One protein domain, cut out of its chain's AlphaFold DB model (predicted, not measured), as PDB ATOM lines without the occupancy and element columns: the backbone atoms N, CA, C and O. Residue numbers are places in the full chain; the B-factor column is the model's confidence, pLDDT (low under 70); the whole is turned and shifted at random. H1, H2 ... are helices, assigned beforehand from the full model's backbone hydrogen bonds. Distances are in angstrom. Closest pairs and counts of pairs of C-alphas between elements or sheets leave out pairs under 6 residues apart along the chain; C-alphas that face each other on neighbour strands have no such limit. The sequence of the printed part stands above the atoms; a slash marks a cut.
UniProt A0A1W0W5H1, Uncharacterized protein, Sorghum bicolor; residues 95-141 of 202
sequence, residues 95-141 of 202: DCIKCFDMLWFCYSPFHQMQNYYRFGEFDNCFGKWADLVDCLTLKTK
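Overview. This is residues 95 to 141 of the 202 residues of an uncharacterized protein of Sorghum bicolor (UniProt A0A1W0W5H1). Two helices, H3 and H1, run side by side in opposite directions, and a third helix, H2, stands across the open end of this pair, so that the chain makes a long narrow U. H2 is set beyond the pair, and residues 120 to 125 lead back from its end to H3. The printed part has 47 residues with three named helices, in the order H1, H2, H3, and no named strand; its class is all helix. The whole is loose, with a radius of gyration of the C-alphas of 12.3 A, and is a rod spanning 41 by 14 by 10 A.

Arrangement. The longest helix is H3, residues 126 to 139. It touches H1, residues 96 to 107, and the closest C-alphas are those of Cys 99 and Leu 132, 5.0 A apart. The two run opposite ways at a shallow tilt of 14 degrees. H2, residues 109 to 119, is close to H1 but not clearly touching; the closest C-alphas are those of Phe 105 and His 111, 6.8 A apart. H1 and H2 run the same way at a steep tilt of 64 degrees. H2 and H3 are apart. In H1, H2 and H3 every O i to N i+4 pair is within hydrogen-bond range.

Along the chain. H3 measures 19.8 A from first to last C-alpha and ends with C-alpha 139 at (1.001, 21.558, -10.458). H1 measures 17.0 A and begins with C-alpha 96 at (-4.549, 18.972, -4.817). H2 measures 15.2 A, from C-alpha 109 at (-25.951, 16.463, 1.107) to C-alpha 119.

Size, cuts and confidence. The two C-alphas farthest apart are those of Tyr 117 and Lys 141, at 40.8 A. The link from H1 to H2 is tight, and that from H2 to H3 is short, with 6 residues. The printed part has no cut. The mean pLDDT of the printed part is 93.0, and no printed residue is under 70.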
ATOM      1  N   ASP A  95      -0.834  19.681  -2.320       86.31
ATOM      2  CA  ASP A  95      -1.743  18.540  -2.209       86.31
ATOM      3  C   ASP A  95      -3.121  18.851  -2.812       86.31
ATOM      4  O   ASP A  95      -4.078  19.163  -2.104       86.31
ATOM      5  N   CYS A  96      -3.267  18.705  -4.135       91.56
ATOM      6  CA  CYS A  96      -4.549  18.972  -4.817       91.56
ATOM      7  C   CYS A  96      -5.690  18.034  -4.399       91.56
ATOM      8  O   CYS A  96      -6.861  18.357  -4.582       91.56
ATOM      9  N   ILE A  97      -5.360  16.896  -3.783       92.69
ATOM     10  CA  ILE A  97      -6.343  15.978  -3.196       92.69
ATOM     11  C   ILE A  97      -7.119  16.671  -2.068       92.69
ATOM     12  O   ILE A  97      -8.306  16.418  -1.911       92.69
ATOM     13  N   LYS A  98      -6.494  17.587  -1.318       92.31
ATOM     14  CA  LYS A  98      -7.170  18.337  -0.248       92.31
ATOM     15  C   LYS A  98      -8.187  19.332  -0.804       92.31
ATOM     16  O   LYS A  98      -9.278  19.450  -0.255       92.31
ATOM     17  N   CYS A  99      -7.862  20.001  -1.911       92.31
ATOM     18  CA  CYS A  99      -8.803  20.871  -2.622       92.31
ATOM     19  C   CYS A  99      -9.994  20.066  -3.163       92.31
ATOM     20  O   CYS A  99     -11.138  20.498  -3.046       92.31
ATOM     21  N   PHE A 100      -9.732  18.866  -3.691       95.31
ATOM     22  CA  PHE A 100     -10.777  17.959  -4.161       95.31
ATOM     23  C   PHE A 100     -11.681  17.468  -3.022       95.31
ATOM     24  O   PHE A 100     -12.899  17.504  -3.156       95.31
ATOM     25  N   ASP A 101     -11.100  17.062  -1.893       95.44
ATOM     26  CA  ASP A 101     -11.849  16.607  -0.720       95.44
ATOM     27  C   ASP A 101     -12.776  17.713  -0.200       95.44
ATOM     28  O   ASP A 101     -13.972  17.504  -0.015       95.44
ATOM     29  N   MET A 102     -12.269  18.947  -0.088       93.56
ATOM     30  CA  MET A 102     -13.096  20.100   0.281       93.56
ATOM     31  C   MET A 102     -14.235  20.372  -0.705       93.56
ATOM     32  O   MET A 102     -15.344  20.697  -0.281       93.56
ATOM     33  N   LEU A 103     -13.978  20.246  -2.009       95.69
ATOM     34  CA  LEU A 103     -15.008  20.400  -3.031       95.69
ATOM     35  C   LEU A 103     -16.085  19.315  -2.908       95.69
ATOM     36  O   LEU A 103     -17.278  19.607  -2.974       95.69
ATOM     37  N   TRP A 104     -15.668  18.073  -2.685       93.56
ATOM     38  CA  TRP A 104     -16.573  16.947  -2.502       93.56
ATOM     39  C   TRP A 104     -17.431  17.104  -1.244       93.56
ATOM     40  O   TRP A 104     -18.640  16.879  -1.280       93.56
ATOM     41  N   PHE A 105     -16.832  17.573  -0.146       94.62
ATOM     42  CA  PHE A 105     -17.565  17.924   1.066       94.62
ATOM     43  C   PHE A 105     -18.572  19.051   0.835       94.62
ATOM     44  O   PHE A 105     -19.662  18.988   1.397       94.62
ATOM     45  N   CYS A 106     -18.265  20.035  -0.014       94.62
ATOM     46  CA  CYS A 106     -19.208  21.102  -0.356       94.62
ATOM     47  C   CYS A 106     -20.451  20.570  -1.093       94.62
ATOM     48  O   CYS A 106     -21.579  20.968  -0.801       94.62
ATOM     49  N   TYR A 107     -20.268  19.602  -1.993       94.31
ATOM     50  CA  TYR A 107     -21.382  18.927  -2.669       94.31
ATOM     51  C   TYR A 107     -22.073  17.854  -1.820       94.31
ATOM     52  O   TYR A 107     -23.091  17.299  -2.237       94.31
ATOM     53  N   SER A 108     -21.557  17.554  -0.627       94.25
ATOM     54  CA  SER A 108     -22.178  16.580   0.263       94.25
ATOM     55  C   SER A 108     -23.586  17.041   0.670       94.25
ATOM     56  O   SER A 108     -23.753  18.199   1.075       94.25
ATOM     57  N   PRO A 109     -24.591  16.141   0.673       92.31
ATOM     58  CA  PRO A 109     -25.951  16.463   1.107       92.31
ATOM     59  C   PRO A 109     -25.997  17.077   2.506       92.31
ATOM     60  O   PRO A 109     -26.828  17.934   2.785       92.31
ATOM     61  N   PHE A 110     -25.078  16.671   3.384       94.19
ATOM     62  CA  PHE A 110     -24.994  17.219   4.732       94.19
ATOM     63  C   PHE A 110     -24.636  18.710   4.725       94.19
ATOM     64  O   PHE A 110     -25.303  19.498   5.390       94.19
ATOM     65  N   HIS A 111     -23.631  19.110   3.942       93.25
ATOM     66  CA  HIS A 111     -23.208  20.507   3.857       93.25
ATOM     67  C   HIS A 111     -24.273  21.377   3.184       93.25
ATOM     68  O   HIS A 111     -24.647  22.415   3.722       93.25
ATOM     69  N   GLN A 112     -24.822  20.909   2.061       93.88
ATOM     70  CA  GLN A 112     -25.875  21.614   1.327       93.88
ATOM     71  C   GLN A 112     -27.124  21.843   2.187       93.88
ATOM     72  O   GLN A 112     -27.660  22.948   2.219       93.88
ATOM     73  N   MET A 113     -27.545  20.839   2.963       95.00
ATOM     74  CA  MET A 113     -28.677  20.986   3.882       95.00
ATOM     75  C   MET A 113     -28.361  21.903   5.069       95.00
ATOM     76  O   MET A 113     -29.230  22.658   5.503       95.00
ATOM     77  N   GLN A 114     -27.133  21.875   5.592       93.62
ATOM     78  CA  GLN A 114     -26.713  22.802   6.645       93.62
ATOM     79  C   GLN A 114     -26.699  24.253   6.164       93.62
ATOM     80  O   GLN A 114     -27.166  25.133   6.885       93.62
ATOM     81  N   ASN A 115     -26.180  24.504   4.961       93.62
ATOM     82  CA  ASN A 115     -26.151  25.840   4.379       93.62
ATOM     83  C   ASN A 115     -27.570  26.348   4.115       93.62
ATOM     84  O   ASN A 115     -27.918  27.450   4.532       93.62
ATOM     85  N   TYR A 116     -28.422  25.488   3.553       95.75
ATOM     86  CA  TYR A 116     -29.826  25.798   3.322       95.75
ATOM     87  C   TYR A 116     -30.575  26.121   4.621       95.75
ATOM     88  O   TYR A 116     -31.312  27.098   4.680       95.75
ATOM     89  N   TYR A 117     -30.352  25.365   5.700       94.62
ATOM     90  CA  TYR A 117     -30.990  25.659   6.986       94.62
ATOM     91  C   TYR A 117     -30.530  26.997   7.588       94.62
ATOM     92  O   TYR A 117     -31.316  27.688   8.233       94.62
ATOM     93  N   ARG A 118     -29.257  27.367   7.402       95.31
ATOM     94  CA  ARG A 118     -28.675  28.583   7.996       95.31
ATOM     95  C   ARG A 118     -28.948  29.847   7.189       95.31
ATOM     96  O   ARG A 118     -29.178  30.893   7.786       95.31
ATOM     97  N   PHE A 119     -28.883  29.755   5.865       94.62
ATOM     98  CA  PHE A 119     -28.895  30.909   4.965       94.62
ATOM     99  C   PHE A 119     -30.029  30.863   3.932       94.62
ATOM    100  O   PHE A 119     -30.286  31.863   3.275       94.62
ATOM    101  N   GLY A 120     -30.745  29.739   3.805       94.69
ATOM    102  CA  GLY A 120     -31.867  29.591   2.871       94.69
ATOM    103  C   GLY A 120     -31.460  29.313   1.423       94.69
ATOM    104  O   GLY A 120     -32.318  29.295   0.544       94.69
ATOM    105  N   GLU A 121     -30.174  29.080   1.161       91.88
ATOM    106  CA  GLU A 121     -29.631  28.883  -0.182       91.88
ATOM    107  C   GLU A 121     -28.722  27.652  -0.268       91.88
ATOM    108  O   GLU A 121     -28.096  27.229   0.710       91.88
ATOM    109  N   PHE A 122     -28.653  27.076  -1.465       92.12
ATOM    110  CA  PHE A 122     -27.695  26.023  -1.785       92.12
ATOM    111  C   PHE A 122     -26.368  26.658  -2.204       92.12
ATOM    112  O   PHE A 122     -26.352  27.605  -2.991       92.12
ATOM    113  N   ASP A 123     -25.260  26.141  -1.677       91.56
ATOM    114  CA  ASP A 123     -23.934  26.626  -2.053       91.56
ATOM    115  C   ASP A 123     -23.590  26.101  -3.456       91.56
ATOM    116  O   ASP A 123     -23.768  24.920  -3.754       91.56
ATOM    117  N   ASN A 124     -23.084  26.969  -4.332       92.44
ATOM    118  CA  ASN A 124     -22.666  26.583  -5.680       92.44
ATOM    119  C   ASN A 124     -21.236  26.014  -5.724       92.44
ATOM    120  O   ASN A 124     -20.762  25.611  -6.785       92.44
ATOM    121  N   CYS A 125     -20.512  26.012  -4.602       93.81
ATOM    122  CA  CYS A 125     -19.173  25.435  -4.465       93.81
ATOM    123  C   CYS A 125     -18.107  25.999  -5.431       93.81
ATOM    124  O   CYS A 125     -17.002  25.457  -5.512       93.81
ATOM    125  N   PHE A 126     -18.388  27.102  -6.140       94.56
ATOM    126  CA  PHE A 126     -17.495  27.672  -7.157       94.56
ATOM    127  C   PHE A 126     -16.137  28.091  -6.589       94.56
ATOM    128  O   PHE A 126     -15.122  27.875  -7.244       94.56
ATOM    129  N   GLY A 127     -16.087  28.609  -5.356       92.81
ATOM    130  CA  GLY A 127     -14.819  28.949  -4.700       92.81
ATOM    131  C   GLY A 127     -13.918  27.725  -4.498       92.81
ATOM    132  O   GLY A 127     -12.736  27.765  -4.817       92.81
ATOM    133  N   LYS A 128     -14.493  26.593  -4.073       94.12
ATOM    134  CA  LYS A 128     -13.757  25.324  -3.913       94.12
ATOM    135  C   LYS A 128     -13.338  24.721  -5.252       94.12
ATOM    136  O   LYS A 128     -12.302  24.066  -5.343       94.12
ATOM    137  N   TRP A 129     -14.133  24.954  -6.294       95.56
ATOM    138  CA  TRP A 129     -13.794  24.579  -7.664       95.56
ATOM    139  C   TRP A 129     -12.606  25.388  -8.191       95.56
ATOM    140  O   TRP A 129     -11.683  24.809  -8.762       95.56
ATOM    141  N   ALA A 130     -12.600  26.701  -7.948       94.88
ATOM    142  CA  ALA A 130     -11.480  27.572  -8.284       94.88
ATOM    143  C   ALA A 130     -10.202  27.126  -7.562       94.88
ATOM    144  O   ALA A 130      -9.186  26.945  -8.220       94.88
ATOM    145  N   ASP A 131     -10.268  26.811  -6.263       92.94
ATOM    146  CA  ASP A 131      -9.121  26.300  -5.495       92.94
ATOM    147  C   ASP A 131      -8.535  25.001  -6.090       92.94
ATOM    148  O   ASP A 131      -7.317  24.797  -6.108       92.94
ATOM    149  N   LEU A 132      -9.396  24.102  -6.583       94.69
ATOM    150  CA  LEU A 132      -8.966  22.858  -7.223       94.69
ATOM    151  C   LEU A 132      -8.273  23.124  -8.565       94.69
ATOM    152  O   LEU A 132      -7.208  22.559  -8.823       94.69
ATOM    153  N   VAL A 133      -8.849  23.988  -9.404       94.75
ATOM    154  CA  VAL A 133      -8.256  24.383 -10.691       94.75
ATOM    155  C   VAL A 133      -6.943  25.132 -10.471       94.75
ATOM    156  O   VAL A 133      -5.950  24.835 -11.131       94.75
ATOM    157  N   ASP A 134      -6.886  26.022  -9.488       93.19
ATOM    158  CA  ASP A 134      -5.670  26.713  -9.067       93.19
ATOM    159  C   ASP A 134      -4.580  25.724  -8.652       93.19
ATOM    160  O   ASP A 134      -3.427  25.853  -9.061       93.19
ATOM    161  N   CYS A 135      -4.920  24.687  -7.885       92.38
ATOM    162  CA  CYS A 135      -3.933  23.677  -7.520       92.38
ATOM    163  C   CYS A 135      -3.421  22.899  -8.738       92.38
ATOM    164  O   CYS A 135      -2.216  22.677  -8.874       92.38
ATOM    165  N   LEU A 136      -4.318  22.501  -9.644       93.19
ATOM    166  CA  LEU A 136      -3.945  21.773 -10.856       93.19
ATOM    167  C   LEU A 136      -3.085  22.629 -11.794       93.19
ATOM    168  O   LEU A 136      -2.100  22.130 -12.334       93.19
ATOM    169  N   THR A 137      -3.402  23.915 -11.942       91.12
ATOM    170  CA  THR A 137      -2.619  24.858 -12.758       91.12
ATOM    171  C   THR A 137      -1.265  25.185 -12.133       91.12
ATOM    172  O   THR A 137      -0.294  25.391 -12.855       91.12
ATOM    173  N   LEU A 138      -1.146  25.195 -10.802       89.25
ATOM    174  CA  LEU A 138       0.151  25.302 -10.129       89.25
ATOM    175  C   LEU A 138       0.968  24.018 -10.276       89.25
ATOM    176  O   LEU A 138       2.177  24.081 -10.458       89.25
ATOM    177  N   LYS A 139       0.322  22.848 -10.274       86.25
ATOM    178  CA  LYS A 139       1.001  21.558 -10.458       86.25
ATOM    179  C   LYS A 139       1.647  21.406 -11.838       86.25
ATOM    180  O   LYS A 139       2.604  20.648 -11.965       86.25
ATOM    181  N   THR A 140       1.138  22.096 -12.859       88.06
ATOM    182  CA  THR A 140       1.681  22.048 -14.227       88.06
ATOM    183  C   THR A 140       2.812  23.051 -14.486       88.06
ATOM    184  O   THR A 140       3.465  22.956 -15.525       88.06
ATOM    185  N   LYS A 141       3.084  23.989 -13.568       86.19
ATOM    186  CA  LYS A 141       4.186  24.963 -13.679       86.19
ATOM    187  C   LYS A 141       5.522  24.383 -13.199       86.19
ATOM    188  O   LYS A 141       5.573  23.331 -12.561       86.19
TER     189      LYS A 141